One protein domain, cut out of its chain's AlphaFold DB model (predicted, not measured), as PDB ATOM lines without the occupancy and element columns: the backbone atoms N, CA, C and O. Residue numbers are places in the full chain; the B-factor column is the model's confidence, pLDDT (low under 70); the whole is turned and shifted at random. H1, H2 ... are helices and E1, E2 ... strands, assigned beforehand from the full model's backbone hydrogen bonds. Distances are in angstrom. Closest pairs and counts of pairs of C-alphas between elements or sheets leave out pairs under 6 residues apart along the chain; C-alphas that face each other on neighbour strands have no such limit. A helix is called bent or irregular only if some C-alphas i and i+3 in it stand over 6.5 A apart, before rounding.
ATOM      1  N   LYS A  51       3.548 -69.408 -37.402       62.28
ATOM      2  CA  LYS A  51       3.487 -68.965 -38.795       62.28
ATOM      3  C   LYS A  51       4.758 -68.218 -39.174       62.28
ATOM      4  O   LYS A  51       5.261 -68.441 -40.272       62.28
ATOM      5  N   ILE A  52       5.297 -67.410 -38.263       61.31
ATOM      6  CA  ILE A  52       6.542 -66.667 -38.477       61.31
ATOM      7  C   ILE A  52       7.725 -67.635 -38.555       61.31
ATOM      8  O   ILE A  52       8.483 -67.596 -39.527       61.31
ATOM      9  N   CYS A  53       7.832 -68.584 -37.617       58.50
ATOM     10  CA  CYS A  53       8.933 -69.551 -37.640       58.50
ATOM     11  C   CYS A  53       8.916 -70.413 -38.905       58.50
ATOM     12  O   CYS A  53       9.953 -70.665 -39.508       58.50
ATOM     13  N   ARG A  54       7.735 -70.860 -39.345       61.34
ATOM     14  CA  ARG A  54       7.625 -71.790 -40.474       61.34
ATOM     15  C   ARG A  54       8.042 -71.179 -41.816       61.34
ATOM     16  O   ARG A  54       8.403 -71.929 -42.720       61.34
ATOM     17  N   VAL A  55       7.998 -69.856 -41.959       60.19
ATOM     18  CA  VAL A  55       8.380 -69.173 -43.206       60.19
ATOM     19  C   VAL A  55       9.895 -68.956 -43.285       60.19
ATOM     20  O   VAL A  55      10.460 -69.125 -44.363       60.19
ATOM     21  N   ASN A  56      10.560 -68.691 -42.152       60.56
ATOM     22  CA  ASN A  56      11.966 -68.265 -42.118       60.56
ATOM     23  C   ASN A  56      12.911 -69.133 -41.263       60.56
ATOM     24  O   ASN A  56      14.041 -68.731 -41.017       60.56
ATOM     25  N   TRP A  57      12.533 -70.351 -40.865       64.62
ATOM     26  CA  TRP A  57      13.375 -71.239 -40.033       64.62
ATOM     27  C   TRP A  57      14.748 -71.611 -40.634       64.62
ATOM     28  O   TRP A  57      15.558 -72.255 -39.980       64.62
ATOM     29  N   LYS A  58      15.054 -71.230 -41.875       69.19
ATOM     30  CA  LYS A  58      16.410 -71.380 -42.426       69.19
ATOM     31  C   LYS A  58      17.364 -70.271 -41.983       69.19
ATOM     32  O   LYS A  58      18.568 -70.406 -42.183       69.19
ATOM     33  N   ASN A  59      16.840 -69.189 -41.416       76.12
ATOM     34  CA  ASN A  59      17.627 -68.082 -40.913       76.12
ATOM     35  C   ASN A  59      17.894 -68.269 -39.415       76.12
ATOM     36  O   ASN A  59      16.967 -68.369 -38.610       76.12
ATOM     37  N   LEU A  60      19.173 -68.334 -39.047       73.75
ATOM     38  CA  LEU A  60      19.606 -68.572 -37.672       73.75
ATOM     39  C   LEU A  60      19.146 -67.450 -36.728       73.75
ATOM     40  O   LEU A  60      18.732 -67.724 -35.600       73.75
ATOM     41  N   ASP A  61      19.167 -66.204 -37.199       77.56
ATOM     42  CA  ASP A  61      18.797 -65.032 -36.399       77.56
ATOM     43  C   ASP A  61      17.332 -65.096 -35.944       77.56
ATOM     44  O   ASP A  61      17.010 -64.764 -34.802       77.56
ATOM     45  N   ASP A  62      16.459 -65.632 -36.800       75.31
ATOM     46  CA  ASP A  62      15.035 -65.799 -36.508       75.31
ATOM     47  C   ASP A  62      14.780 -66.965 -35.535       75.31
ATOM     48  O   ASP A  62      13.776 -66.974 -34.820       75.31
ATOM     49  N   LEU A  63      15.692 -67.946 -35.470       75.25
ATOM     50  CA  LEU A  63      15.546 -69.146 -34.639       75.25
ATOM     51  C   LEU A  63      16.255 -69.104 -33.289       75.25
ATOM     52  O   LEU A  63      15.870 -69.826 -32.365       75.25
ATOM     53  N   THR A  64      17.258 -68.245 -33.151       76.75
ATOM     54  CA  THR A  64      18.032 -68.087 -31.916       76.75
ATOM     55  C   THR A  64      17.146 -67.854 -30.676       76.75
ATOM     56  O   THR A  64      17.396 -68.490 -29.649       76.75
ATOM     57  N   PRO A  65      16.056 -67.055 -30.737       79.06
ATOM     58  CA  PRO A  65      15.143 -66.894 -29.603       79.06
ATOM     59  C   PRO A  65      14.397 -68.173 -29.193       79.06
ATOM     60  O   PRO A  65      13.961 -68.282 -28.052       79.06
ATOM     61  N   TYR A  66      14.212 -69.127 -30.107       78.62
ATOM     62  CA  TYR A  66      13.542 -70.398 -29.820       78.62
ATOM     63  C   TYR A  66      14.515 -71.429 -29.265       78.62
ATOM     64  O   TYR A  66      14.147 -72.211 -28.389       78.62
ATOM     65  N   LEU A  67      15.769 -71.398 -29.723       84.12
ATOM     66  CA  LEU A  67      16.844 -72.204 -29.152       84.12
ATOM     67  C   LEU A  67      17.031 -71.911 -27.668       84.12
ATOM     68  O   LEU A  67      17.025 -72.837 -26.865       84.12
ATOM     69  N   THR A  68      17.094 -70.637 -27.287       83.00
ATOM     70  CA  THR A  68      17.249 -70.232 -25.880       83.00
ATOM     71  C   THR A  68      16.065 -70.641 -25.001       83.00
ATOM     72  O   THR A  68      16.222 -70.802 -23.795       83.00
ATOM     73  N   GLN A  69      14.891 -70.864 -25.597       80.88
ATOM     74  CA  GLN A  69      13.691 -71.367 -24.921       80.88
ATOM     75  C   GLN A  69      13.527 -72.890 -25.023       80.88
ATOM     76  O   GLN A  69      12.508 -73.437 -24.597       80.88
ATOM     77  N   THR A  70      14.484 -73.589 -25.630       84.00
ATOM     78  CA  THR A  70      14.419 -75.037 -25.795       84.00
ATOM     79  C   THR A  70      14.987 -75.727 -24.559       84.00
ATOM     80  O   THR A  70      16.142 -75.526 -24.184       84.00
ATOM     81  N   GLN A  71      14.165 -76.568 -23.939       84.31
ATOM     82  CA  GLN A  71      14.536 -77.439 -22.833       84.31
ATOM     83  C   GLN A  71      14.610 -78.881 -23.322       84.31
ATOM     84  O   GLN A  71      13.701 -79.383 -23.989       84.31
ATOM     85  N   VAL A  72      15.689 -79.567 -22.967       84.56
ATOM     86  CA  VAL A  72      15.929 -80.950 -23.370       84.56
ATOM     87  C   VAL A  72      16.027 -81.826 -22.132       84.56
ATOM     88  O   VAL A  72      16.875 -81.614 -21.278       84.56
ATOM     89  N   ALA A  73      15.169 -82.833 -22.040       84.06
ATOM     90  CA  ALA A  73      15.246 -83.882 -21.039       84.06
ATOM     91  C   ALA A  73      15.856 -85.137 -21.673       84.06
ATOM     92  O   ALA A  73      15.289 -85.716 -22.603       84.06
ATOM     93  N   SER A  74      17.011 -85.568 -21.174       81.56
ATOM     94  CA  SER A  74      17.701 -86.761 -21.669       81.56
ATOM     95  C   SER A  74      18.372 -87.502 -20.529       81.56
ATOM     96  O   SER A  74      18.852 -86.890 -19.582       81.56
ATOM     97  N   ASP A  75      18.443 -88.821 -20.642       79.38
ATOM     98  CA  ASP A  75      19.253 -89.643 -19.757       79.38
ATOM     99  C   ASP A  75      20.753 -89.586 -20.109       79.38
ATOM    100  O   ASP A  75      21.590 -90.006 -19.315       79.38
ATOM    101  N   LEU A  76      21.104 -89.070 -21.297       79.25
ATOM    102  CA  LEU A  76      22.441 -89.093 -21.897       79.25
ATOM    103  C   LEU A  76      23.078 -90.496 -21.888       79.25
ATOM    104  O   LEU A  76      24.302 -90.639 -21.822       79.25
ATOM    105  N   GLY A  77      22.246 -91.542 -21.941       74.56
ATOM    106  CA  GLY A  77      22.655 -92.936 -21.780       74.56
ATOM    107  C   GLY A  77      23.028 -93.317 -20.344       74.56
ATOM    108  O   GLY A  77      23.809 -94.242 -20.149       74.56
ATOM    109  N   SER A  78      22.529 -92.601 -19.333       71.50
ATOM    110  CA  SER A  78      22.690 -92.934 -17.915       71.50
ATOM    111  C   SER A  78      21.412 -93.582 -17.363       71.50
ATOM    112  O   SER A  78      20.315 -93.072 -17.518       71.50
ATOM    113  N   TRP A  79      21.527 -94.725 -16.682       66.88
ATOM    114  CA  TRP A  79      20.352 -95.540 -16.307       66.88
ATOM    115  C   TRP A  79      19.487 -94.962 -15.183       66.88
ATOM    116  O   TRP A  79      18.431 -95.509 -14.877       66.88
ATOM    117  N   GLN A  80      19.966 -93.933 -14.491       73.62
ATOM    118  CA  GLN A  80      19.410 -93.520 -13.199       73.62
ATOM    119  C   GLN A  80      19.152 -92.021 -13.105       73.62
ATOM    120  O   GLN A  80      18.607 -91.569 -12.101       73.62
ATOM    121  N   GLN A  81      19.539 -91.250 -14.121       75.88
ATOM    122  CA  GLN A  81      19.468 -89.803 -14.055       75.88
ATOM    123  C   GLN A  81      18.904 -89.240 -15.349       75.88
ATOM    124  O   GLN A  81      19.381 -89.540 -16.436       75.88
ATOM    125  N   ILE A  82      17.878 -88.406 -15.205       80.31
ATOM    126  CA  ILE A  82      17.363 -87.576 -16.285       80.31
ATOM    127  C   ILE A  82      17.941 -86.189 -16.064       80.31
ATOM    128  O   ILE A  82      17.720 -85.577 -15.019       80.31
ATOM    129  N   PHE A  83      18.683 -85.708 -17.047       82.19
ATOM    130  CA  PHE A  83      19.249 -84.373 -17.057       82.19
ATOM    131  C   PHE A  83      18.278 -83.416 -17.736       82.19
ATOM    132  O   PHE A  83      17.719 -83.736 -18.790       82.19
ATOM    133  N   GLN A  84      18.096 -82.239 -17.139       86.19
ATOM    134  CA  GLN A  84      17.424 -81.112 -17.775       86.19
ATOM    135  C   GLN A  84      18.491 -80.189 -18.356       86.19
ATOM    136  O   GLN A  84      19.213 -79.512 -17.633       86.19
ATOM    137  N   LEU A  85      18.616 -80.211 -19.673       87.12
ATOM    138  CA  LEU A  85      19.614 -79.463 -20.414       87.12
ATOM    139  C   LEU A  85      18.957 -78.233 -21.027       87.12
ATOM    140  O   LEU A  85      17.854 -78.301 -21.577       87.12
ATOM    141  N   GLN A  86      19.661 -77.115 -20.955       89.38
ATOM    142  CA  GLN A  86      19.258 -75.855 -21.555       89.38
ATOM    143  C   GLN A  86      20.223 -75.500 -22.674       89.38
ATOM    144  O   GLN A  86      21.376 -75.939 -22.684       89.38
ATOM    145  N   PHE A  87      19.748 -74.709 -23.628       90.56
ATOM    146  CA  PHE A  87      20.623 -74.162 -24.649       90.56
ATOM    147  C   PHE A  87      21.724 -73.318 -24.000       90.56
ATOM    148  O   PHE A  87      21.447 -72.430 -23.196       90.56
ATOM    149  N   SER A  88      22.971 -73.604 -24.362       89.69
ATOM    150  CA  SER A  88      24.137 -72.864 -23.892       89.69
ATOM    151  C   SER A  88      24.680 -71.960 -24.993       89.69
ATOM    152  O   SER A  88      24.753 -70.746 -24.819       89.69
ATOM    153  N   HIS A  89      25.063 -72.538 -26.131       88.19
ATOM    154  CA  HIS A  89      25.655 -71.805 -27.247       88.19
ATOM    155  C   HIS A  89      25.598 -72.623 -28.540       88.19
ATOM    156  O   HIS A  89      25.289 -73.815 -28.533       88.19
ATOM    157  N   LEU A  90      25.914 -71.974 -29.660       88.62
ATOM    158  CA  LEU A  90      26.186 -72.645 -30.928       88.62
ATOM    159  C   LEU A  90      27.666 -72.990 -31.021       88.62
ATOM    160  O   LEU A  90      28.515 -72.245 -30.524       88.62
ATOM    161  N   LEU A  91      27.977 -74.101 -31.677       85.31
ATOM    162  CA  LEU A  91      29.360 -74.479 -31.901       85.31
ATOM    163  C   LEU A  91      30.028 -73.466 -32.860       85.31
ATOM    164  O   LEU A  91      29.494 -73.240 -33.946       85.31
ATOM    165  N   PRO A  92      31.185 -72.867 -32.507       79.00
ATOM    166  CA  PRO A  92      31.807 -71.817 -33.322       79.00
ATOM    167  C   PRO A  92      32.180 -72.272 -34.737       79.00
ATOM    168  O   PRO A  92      32.035 -71.511 -35.689       79.00
ATOM    169  N   ASP A  93      32.638 -73.519 -34.862       81.62
ATOM    170  CA  ASP A  93      33.093 -74.087 -36.134       81.62
ATOM    171  C   ASP A  93      31.931 -74.597 -37.005       81.62
ATOM    172  O   ASP A  93      32.052 -74.659 -38.227       81.62
ATOM    173  N   GLU A  94      30.796 -74.950 -36.391       84.06
ATOM    174  CA  GLU A  94      29.605 -75.463 -37.078       84.06
ATOM    175  C   GLU A  94      28.338 -74.865 -36.442       84.06
ATOM    176  O   GLU A  94      27.725 -75.486 -35.568       84.06
ATOM    177  N   PRO A  95      27.897 -73.670 -36.878       85.12
ATOM    178  CA  PRO A  95      26.800 -72.948 -36.233       85.12
ATOM    179  C   PRO A  95      25.435 -73.634 -36.377       85.12
ATOM    180  O   PRO A  95      24.479 -73.202 -35.741       85.12
ATOM    181  N   SER A  96      25.319 -74.702 -37.175       86.81
ATOM    182  CA  SER A  96      24.139 -75.579 -37.226       86.81
ATOM    183  C   SER A  96      24.030 -76.517 -36.014       86.81
ATOM    184  O   SER A  96      22.987 -77.136 -35.807       86.81
ATOM    185  N   ILE A  97      25.085 -76.638 -35.202       89.31
ATOM    186  CA  ILE A  97      25.107 -77.473 -34.002       89.31
ATOM    187  C   ILE A  97      24.884 -76.599 -32.770       89.31
ATOM    188  O   ILE A  97      25.686 -75.726 -32.440       89.31
ATOM    189  N   ALA A  98      23.795 -76.876 -32.061       91.19
ATOM    190  CA  ALA A  98      23.486 -76.306 -30.764       91.19
ATOM    191  C   ALA A  98      24.023 -77.195 -29.634       91.19
ATOM    192  O   ALA A  98      23.877 -78.422 -29.649       91.19
ATOM    193  N   VAL A  99      24.623 -76.550 -28.638       90.00
ATOM    194  CA  VAL A  99      25.104 -77.171 -27.407       90.00
ATOM    195  C   VAL A  99      24.041 -76.998 -26.332       90.00
ATOM    196  O   VAL A  99      23.708 -75.873 -25.953       90.00
ATOM    197  N   PHE A 100      23.538 -78.117 -25.821       90.81
ATOM    198  CA  PHE A 100      22.659 -78.163 -24.660       90.81
ATOM    199  C   PHE A 100      23.421 -78.716 -23.462       90.81
ATOM    200  O   PHE A 100      24.054 -79.768 -23.565       90.81
ATOM    201  N   SER A 101      23.361 -78.031 -22.326       90.50
ATOM    202  CA  SER A 101      24.044 -78.442 -21.098       90.50
ATOM    203  C   SER A 101      23.216 -78.140 -19.856       90.50
ATOM    204  O   SER A 101      22.348 -77.270 -19.864       90.50
ATOM    205  N   GLU A 102      23.466 -78.877 -18.774       85.88
ATOM    206  CA  GLU A 102      22.803 -78.618 -17.486       85.88
ATOM    207  C   GLU A 102      23.381 -77.368 -16.797       85.88
ATOM    208  O   GLU A 102      22.661 -76.604 -16.162       85.88
ATOM    209  N   SER A 103      24.684 -77.121 -16.953       75.75
ATOM    210  CA  SER A 103      25.326 -75.886 -16.504       75.75
ATOM    211  C   SER A 103      25.425 -74.885 -17.652       75.75
ATOM    212  O   SER A 103      25.960 -75.219 -18.711       75.75
ATOM    213  N   GLN A 104      24.990 -73.642 -17.432       64.62
ATOM    214  CA  GLN A 104      25.198 -72.543 -18.388       64.62
ATOM    215  C   GLN A 104      26.658 -72.062 -18.445       64.62
ATOM    216  O   GLN A 104      27.014 -71.247 -19.292       64.62
ATOM    217  N   THR A 105      27.525 -72.575 -17.570       59.84
ATOM    218  CA  THR A 105      28.968 -72.385 -17.689       59.84
ATOM    219  C   THR A 105      29.445 -73.106 -18.947       59.84
ATOM    220  O   THR A 105      29.238 -74.321 -19.031       59.84
ATOM    221  N   PRO A 106      30.081 -72.411 -19.910       55.75
ATOM    222  CA  PRO A 106      30.656 -73.073 -21.066       55.75
ATOM    223  C   PRO A 106      31.614 -74.149 -20.544       55.75
ATOM    224  O   PRO A 106      32.519 -73.833 -19.759       55.75
ATOM    225  N   PRO A 107      31.402 -75.422 -20.912       52.56
ATOM    226  CA  PRO A 107      32.348 -76.473 -20.592       52.56
ATOM    227  C   PRO A 107      33.716 -76.004 -21.077       52.56
ATOM    228  O   PRO A 107      33.810 -75.401 -22.147       52.56
ATOM    229  N   GLY A 108      34.754 -76.196 -20.262       54.88
ATOM    230  CA  GLY A 108      36.109 -75.734 -20.567       54.88
ATOM    231  C   GLY A 108      36.652 -76.275 -21.906       54.88
ATOM    232  O   GLY A 108      35.916 -76.850 -22.703       54.88
ATOM    233  N   ALA A 138      21.547 -98.386 -25.501       55.88
ATOM    234  CA  ALA A 138      20.688 -97.595 -26.361       55.88
ATOM    235  C   ALA A 138      20.328 -96.331 -25.577       55.88
ATOM    236  O   ALA A 138      19.958 -96.435 -24.411       55.88
ATOM    237  N   LEU A 139      20.523 -95.167 -26.190       60.41
ATOM    238  CA  LEU A 139      20.056 -93.912 -25.625       60.41
ATOM    239  C   LEU A 139      18.533 -94.012 -25.498       60.41
ATOM    240  O   LEU A 139      17.880 -94.371 -26.489       60.41
ATOM    241  N   ASP A 140      17.975 -93.709 -24.327       63.66
ATOM    242  CA  ASP A 140      16.533 -93.514 -24.241       63.66
ATOM    243  C   ASP A 140      16.132 -92.316 -25.120       63.66
ATOM    244  O   ASP A 140      16.950 -91.425 -25.393       63.66
ATOM    245  N   PRO A 141      14.887 -92.288 -25.628       65.81
ATOM    246  CA  PRO A 141      14.446 -91.226 -26.518       65.81
ATOM    247  C   PRO A 141      14.613 -89.865 -25.833       65.81
ATOM    248  O   PRO A 141      13.992 -89.588 -24.804       65.81
ATOM    249  N   VAL A 142      15.459 -89.012 -26.417       74.19
ATOM    250  CA  VAL A 142      15.677 -87.641 -25.945       74.19
ATOM    251  C   VAL A 142      14.382 -86.875 -26.119       74.19
ATOM    252  O   VAL A 142      13.829 -86.835 -27.215       74.19
ATOM    253  N   LYS A 143      13.901 -86.246 -25.053       78.44
ATOM    254  CA  LYS A 143      12.659 -85.488 -25.092       78.44
ATOM    255  C   LYS A 143      12.946 -84.000 -25.104       78.44
ATOM    256  O   LYS A 143      13.679 -83.506 -24.258       78.44
ATOM    257  N   VAL A 144      12.330 -83.276 -26.022       76.88
ATOM    258  CA  VAL A 144      12.533 -81.841 -26.199       76.88
ATOM    259  C   VAL A 144      11.231 -81.081 -26.095       76.88
ATOM    260  O   VAL A 144      10.192 -81.509 -26.596       76.88
ATOM    261  N   ILE A 145      11.328 -79.937 -25.434       71.69
ATOM    262  CA  ILE A 145      10.297 -78.926 -25.298       71.69
ATOM    263  C   ILE A 145      10.877 -77.648 -25.906       71.69
ATOM    264  O   ILE A 145      11.895 -77.152 -25.443       71.69
ATOM    265  N   VAL A 146      10.252 -77.128 -26.960       71.50
ATOM    266  CA  VAL A 146      10.646 -75.860 -27.595       71.50
ATOM    267  C   VAL A 146       9.663 -74.781 -27.159       71.50
ATOM    268  O   VAL A 146       8.496 -74.836 -27.561       71.50
ATOM    269  N   GLY A 147      10.106 -73.798 -26.370       67.44
ATOM    270  CA  GLY A 147       9.206 -72.776 -25.828       67.44
ATOM    271  C   GLY A 147       8.066 -73.406 -25.026       67.44
ATOM    272  O   GLY A 147       8.212 -74.499 -24.483       67.44
ATOM    273  N   SER A 148       6.906 -72.745 -24.941       52.97
ATOM    274  CA  SER A 148       5.754 -73.137 -24.090       52.97
ATOM    275  C   SER A 148       4.922 -74.292 -24.641       52.97
ATOM    276  O   SER A 148       3.694 -74.249 -24.599       52.97
ATOM    277  N   ARG A 149       5.566 -75.290 -25.246       61.16
ATOM    278  CA  ARG A 149       4.888 -76.281 -26.086       61.16
ATOM    279  C   ARG A 149       5.127 -77.715 -25.634       61.16
ATOM    280  O   ARG A 149       5.700 -77.989 -24.589       61.16
ATOM    281  N   TRP A 150       4.578 -78.643 -26.412       61.78
ATOM    282  CA  TRP A 150       4.563 -80.066 -26.109       61.78
ATOM    283  C   TRP A 150       5.963 -80.670 -26.044       61.78
ATOM    284  O   TRP A 150       6.901 -80.205 -26.687       61.78
ATOM    285  N   GLN A 151       6.052 -81.768 -25.304       70.06
ATOM    286  CA  GLN A 151       7.218 -82.630 -25.294       70.06
ATOM    287  C   GLN A 151       7.203 -83.546 -26.526       70.06
ATOM    288  O   GLN A 151       6.222 -84.262 -26.764       70.06
ATOM    289  N   TYR A 152       8.297 -83.539 -27.280       70.81
ATOM    290  CA  TYR A 152       8.512 -84.379 -28.456       70.81
ATOM    291  C   TYR A 152       9.741 -85.252 -28.263       70.81
ATOM    292  O   TYR A 152      10.696 -84.844 -27.612       70.81
ATOM    293  N   GLU A 153       9.723 -86.449 -28.833       77.06
ATOM    294  CA  GLU A 153      10.922 -87.281 -28.911       77.06
ATOM    295  C   GLU A 153      11.762 -86.814 -30.100       77.06
ATOM    296  O   GLU A 153      11.248 -86.719 -31.217       77.06
ATOM    297  N   LEU A 154      13.035 -86.507 -29.859       75.56
ATOM    298  CA  LEU A 154      13.986 -86.222 -30.922       75.56
ATOM    299  C   LEU A 154      14.347 -87.497 -31.658       75.56
ATOM    300  O   LEU A 154      14.608 -88.547 -31.066       75.56
ATOM    301  N   SER A 155      14.482 -87.361 -32.968       78.38
ATOM    302  CA  SER A 155      15.174 -88.349 -33.769       78.38
ATOM    303  C   SER A 155      16.648 -88.410 -33.395       78.38
ATOM    304  O   SER A 155      17.333 -87.401 -33.222       78.38
ATOM    305  N   MET A 156      17.180 -89.627 -33.398       77.50
ATOM    306  CA  MET A 156      18.618 -89.864 -33.256       77.50
ATOM    307  C   MET A 156      19.437 -89.297 -34.429       77.50
ATOM    308  O   MET A 156      20.661 -89.317 -34.368       77.50
ATOM    309  N   LYS A 157      18.795 -88.819 -35.508       80.62
ATOM    310  CA  LYS A 157      19.476 -88.138 -36.622       80.62
ATOM    311  C   LYS A 157      19.998 -86.762 -36.203       80.62
ATOM    312  O   LYS A 157      21.169 -86.463 -36.449       80.62
ATOM    313  N   SER A 158      19.156 -86.016 -35.490       85.19
ATOM    314  CA  SER A 158      19.435 -84.666 -35.006       85.19
ATOM    315  C   SER A 158      20.465 -84.679 -33.875       85.19
ATOM    316  O   SER A 158      21.195 -83.712 -33.684       85.19
ATOM    317  N   VAL A 159      20.595 -85.786 -33.139       86.56
ATOM    318  CA  VAL A 159      21.621 -85.944 -32.099       86.56
ATOM    319  C   VAL A 159      22.977 -86.253 -32.735       86.56
ATOM    320  O   VAL A 159      23.194 -87.324 -33.304       86.56
ATOM    321  N   ARG A 160      23.930 -85.324 -32.609       85.81
ATOM    322  CA  ARG A 160      25.293 -85.498 -33.134       85.81
ATOM    323  C   ARG A 160      26.213 -86.163 -32.118       85.81
ATOM    324  O   ARG A 160      27.024 -87.009 -32.494       85.81
ATOM    325  N   HIS A 161      26.089 -85.800 -30.846       85.38
ATOM    326  CA  HIS A 161      26.928 -86.319 -29.769       85.38
ATOM    327  C   HIS A 161      26.263 -86.099 -28.409       85.38
ATOM    328  O   HIS A 161      25.452 -85.190 -28.253       85.38
ATOM    329  N   TRP A 162      26.628 -86.909 -27.420       86.56
ATOM    330  CA  TRP A 162      26.215 -86.745 -26.032       86.56
ATOM    331  C   TRP A 162      27.328 -87.211 -25.095       86.56
ATOM    332  O   TRP A 162      28.079 -88.135 -25.421       86.56
ATOM    333  N   ASP A 163      27.393 -86.593 -23.921       82.38
ATOM    334  CA  ASP A 163      28.298 -86.968 -22.839       82.38
ATOM    335  C   ASP A 163      27.582 -86.795 -21.494       82.38
ATOM    336  O   ASP A 163      27.270 -85.678 -21.079       82.38
ATOM    337  N   SER A 164      27.323 -87.905 -20.799       82.19
ATOM    338  CA  SER A 164      26.684 -87.911 -19.478       82.19
ATOM    339  C   SER A 164      27.599 -87.431 -18.351       82.19
ATOM    340  O   SER A 164      27.110 -86.934 -17.339       82.19
ATOM    341  N   THR A 165      28.921 -87.536 -18.517       82.06
ATOM    342  CA  THR A 165      29.899 -87.050 -17.530       82.06
ATOM    343  C   THR A 165      29.927 -85.532 -17.541       82.06
ATOM    344  O   THR A 165      29.887 -84.897 -16.489       82.06
ATOM    345  N   MET A 166      29.957 -84.957 -18.743       81.31
ATOM    346  CA  MET A 166      29.957 -83.508 -18.937       81.31
ATOM    347  C   MET A 166      28.552 -82.905 -18.918       81.31
ATOM    348  O   MET A 166      28.416 -81.688 -18.825       81.31
ATOM    349  N   ARG A 167      27.514 -83.748 -18.983       87.69
ATOM    350  CA  ARG A 167      26.100 -83.353 -19.050       87.69
ATOM    351  C   ARG A 167      25.830 -82.450 -20.253       87.69
ATOM    352  O   ARG A 167      25.187 -81.410 -20.127       87.69
ATOM    353  N   ILE A 168      26.370 -82.845 -21.408       86.81
ATOM    354  CA  ILE A 168      26.281 -82.112 -22.675       86.81
ATOM    355  C   ILE A 168      25.573 -82.971 -23.719       86.81
ATOM    356  O   ILE A 168      25.825 -84.171 -23.841       86.81
ATOM    357  N   LEU A 169      24.750 -82.321 -24.532       89.75
ATOM    358  CA  LEU A 169      24.151 -82.865 -25.737       89.75
ATOM    359  C   LEU A 169      24.415 -81.909 -26.905       89.75
ATOM    360  O   LEU A 169      24.086 -80.727 -26.836       89.75
ATOM    361  N   LEU A 170      25.000 -82.426 -27.983       90.00
ATOM    362  CA  LEU A 170      25.188 -81.701 -29.236       90.00
ATOM    363  C   LEU A 170      24.098 -82.110 -30.214       90.00
ATOM    364  O   LEU A 170      23.980 -83.289 -30.577       90.00
ATOM    365  N   VAL A 171      23.324 -81.129 -30.653       89.88
ATOM    366  CA  VAL A 171      22.156 -81.342 -31.500       89.88
ATOM    367  C   VAL A 171      22.265 -80.474 -32.738       89.88
ATOM    368  O   VAL A 171      22.540 -79.284 -32.639       89.88
ATOM    369  N   ASP A 172      22.026 -81.059 -33.903       89.94
ATOM    370  CA  ASP A 172      21.757 -80.291 -35.107       89.94
ATOM    371  C   ASP A 172      20.387 -79.627 -34.965       89.94
ATOM    372  O   ASP A 172      19.346 -80.295 -34.978       89.94
ATOM    373  N   TRP A 173      20.390 -78.313 -34.758       88.62
ATOM    374  CA  TRP A 173      19.151 -77.594 -34.501       88.62
ATOM    375  C   TRP A 173      18.290 -77.479 -35.755       88.62
ATOM    376  O   TRP A 173      17.071 -77.372 -35.634       88.62
ATOM    377  N   THR A 174      18.895 -77.531 -36.948       87.12
ATOM    378  CA  THR A 174      18.147 -77.462 -38.209       87.12
ATOM    379  C   THR A 174      17.277 -78.706 -38.356       87.12
ATOM    380  O   THR A 174      16.059 -78.586 -38.482       87.12
ATOM    381  N   GLU A 175      17.871 -79.893 -38.191       86.25
ATOM    382  CA  GLU A 175      17.152 -81.173 -38.224       86.25
ATOM    383  C   GLU A 175      16.126 -81.269 -37.078       86.25
ATOM    384  O   GLU A 175      15.005 -81.737 -37.284       86.25
ATOM    385  N   LEU A 176      16.466 -80.786 -35.874       86.75
ATOM    386  CA  LEU A 176      15.541 -80.751 -34.734       86.75
ATOM    387  C   LEU A 176      14.282 -79.940 -35.043       86.75
ATOM    388  O   LEU A 176      13.171 -80.411 -34.787       86.75
ATOM    389  N   PHE A 177      14.439 -78.724 -35.567       84.44
ATOM    390  CA  PHE A 177      13.293 -77.867 -35.839       84.44
ATOM    391  C   PHE A 177      12.492 -78.347 -37.045       84.44
ATOM    392  O   PHE A 177      11.265 -78.313 -36.981       84.44
ATOM    393  N   GLU A 178      13.136 -78.848 -38.101       84.12
ATOM    394  CA  GLU A 178      12.437 -79.479 -39.229       84.12
ATOM    395  C   GLU A 178      11.477 -80.573 -38.745       84.12
ATOM    396  O   GLU A 178      10.271 -80.516 -39.004       84.12
ATOM    397  N   GLU A 179      11.988 -81.526 -37.965       81.75
ATOM    398  CA  GLU A 179      11.185 -82.625 -37.431       81.75
ATOM    399  C   GLU A 179      10.096 -82.132 -36.472       81.75
ATOM    400  O   GLU A 179       8.956 -82.609 -36.512       81.75
ATOM    401  N   TYR A 180      10.418 -81.149 -35.633       80.69
ATOM    402  CA  TYR A 180       9.458 -80.515 -34.738       80.69
ATOM    403  C   TYR A 180       8.278 -79.910 -35.513       80.69
ATOM    404  O   TYR A 180       7.116 -80.213 -35.217       80.69
ATOM    405  N   PHE A 181       8.555 -79.109 -36.545       78.62
ATOM    406  CA  PHE A 181       7.535 -78.459 -37.368       78.62
ATOM    407  C   PHE A 181       6.691 -79.471 -38.146       78.62
ATOM    408  O   PHE A 181       5.470 -79.307 -38.272       78.62
ATOM    409  N   GLU A 182       7.309 -80.546 -38.639       81.94
ATOM    410  CA  GLU A 182       6.591 -81.651 -39.270       81.94
ATOM    411  C   GLU A 182       5.647 -82.353 -38.294       81.94
ATOM    412  O   GLU A 182       4.500 -82.655 -38.640       81.94
ATOM    413  N   LEU A 183       6.109 -82.632 -37.073       74.25
ATOM    414  CA  LEU A 183       5.307 -83.289 -36.048       74.25
ATOM    415  C   LEU A 183       4.150 -82.401 -35.603       74.25
ATOM    416  O   LEU A 183       3.017 -82.877 -35.511       74.25
ATOM    417  N   GLU A 184       4.389 -81.123 -35.356       71.25
ATOM    418  CA  GLU A 184       3.344 -80.196 -34.940       71.25
ATOM    419  C   GLU A 184       2.255 -80.015 -36.009       71.25
ATOM    420  O   GLU A 184       1.060 -79.991 -35.695       71.25
ATOM    421  N   GLY A 185       2.641 -79.988 -37.287       70.25
ATOM    422  CA  GLY A 185       1.706 -79.882 -38.404       70.25
ATOM    423  C   GLY A 185       0.730 -81.061 -38.533       70.25
ATOM    424  O   GLY A 185      -0.305 -80.928 -39.196       70.25
ATOM    425  N   LYS A 186       1.008 -82.214 -37.901       74.38
ATOM    426  CA  LYS A 186       0.195 -83.430 -38.065       74.38
ATOM    427  C   LYS A 186      -1.208 -83.272 -37.457       74.38
ATOM    428  O   LYS A 186      -1.359 -82.890 -36.293       74.38
TER     429      LYS A 186
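This is residues 51 to 108 and 138 to 186 of the 282 residues of an uncharacterized protein of Stagonospora sp. SRC1lsM3a (UniProt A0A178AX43). Seven antiparallel strands form one strongly twisted sheet, curled like part of a barrel and left open between its edge strands E5 and E6. The longest helix, H3, leads off from the end of E7 and crosses over E5 on one face of the sheet, while the short H1 and H2 lie toward the same end of the whole as H3. The 107 printed residues hold, in order, H1 H2 E1 E2 E3 E4 E5 E6 E7 H3; the sheet's order is E5 E4 E1 E2 E3 E7 E6. The class is mixed, helices and strands, and the whole is compact, with a radius of gyration of the C-alphas of 13.1 A and spans of 39 by 31 by 23 A.

Begin with the sheet at C-alpha 70, (14.419, -75.037, -25.795), where E1, residues 70 to 74, starts. E2, residues 83 to 90, is the longest strand at 19.4 A, and E3 takes residues 97 to 101. Past the cut, find E4 at residues 143 to 146, E5 at 151 to 153, E6 at 159 to 163 and E7 at 168 to 172. H3 runs from residue 173 to C-alpha 185 at (1.706, -79.882, -38.404), 18.0 A. H1, residues 51 to 56, begins at (3.487, -68.965, -38.795); H2 is residues 60 to 67, only just irregular, with C-alphas 62 and 65 at 7.0 A.

E1, E2 and E3 form a meander, each strand the antiparallel neighbour of the one before: look for N 72 and O 85 at 2.9 A, then N 88 and O 99 at 2.9 A. E2 is staggered, pairing with E1 over residues 83 to 86 and with E3 over 86 to 90. E3 neighbours E7, with N 98 and O 171 at 2.8 A. The hairpin E6 and E7 has N 170 and O 161 at 2.8 A. On the other side of E1 from E2, E4 shows N 71 and O 145 at 2.8 A, and the hairpin E4 and E5 shows N 144 and O 152 at 2.8 A. H3 on one face gives two layers, helix on sheet, at a height over the sheet of 9.2 A; it lies over E5 and only just across the strands, at 61 degrees to E5 on the local plane. The closest C-alphas of H3 and E5 are those of Tyr 180 and Tyr 152, 7.4 A. H2 only grazes the sheet with residues 64 to 67; its Leu 67 and Phe 87 of E2 have C-alphas 6.2 A apart. H1 and H2 only just touch, only at the corner by their link, with 3 pairs of C-alphas within 8 A, the closest Asn 56 and Asp 62 at 6.9 A. H1 and H3 are close but not clearly touching, with C-alphas 54 and 181 closest at 7.4 A. Every O i to N i+4 pair is within hydrogen-bond range in H3, but 0 of 2 in H1, where 2 of 3 O i to N i+3 pairs are, and 2 of 4 in H2.

The C-alphas farthest apart are those of Gly 108 and Lys 186, 40.7 A. Residues 109 to 137 are not printed, and C-alphas 108 and 138 stand 27.4 A apart across that cut. Of the links printed whole, E1 to E2 and E2 to E3 are short and the others tight. Mean pLDDT of the printed part is 77.5; it is under 70 at residues 51 to 58, 79, 104 to 108, 138 to 141 and 147 to 150.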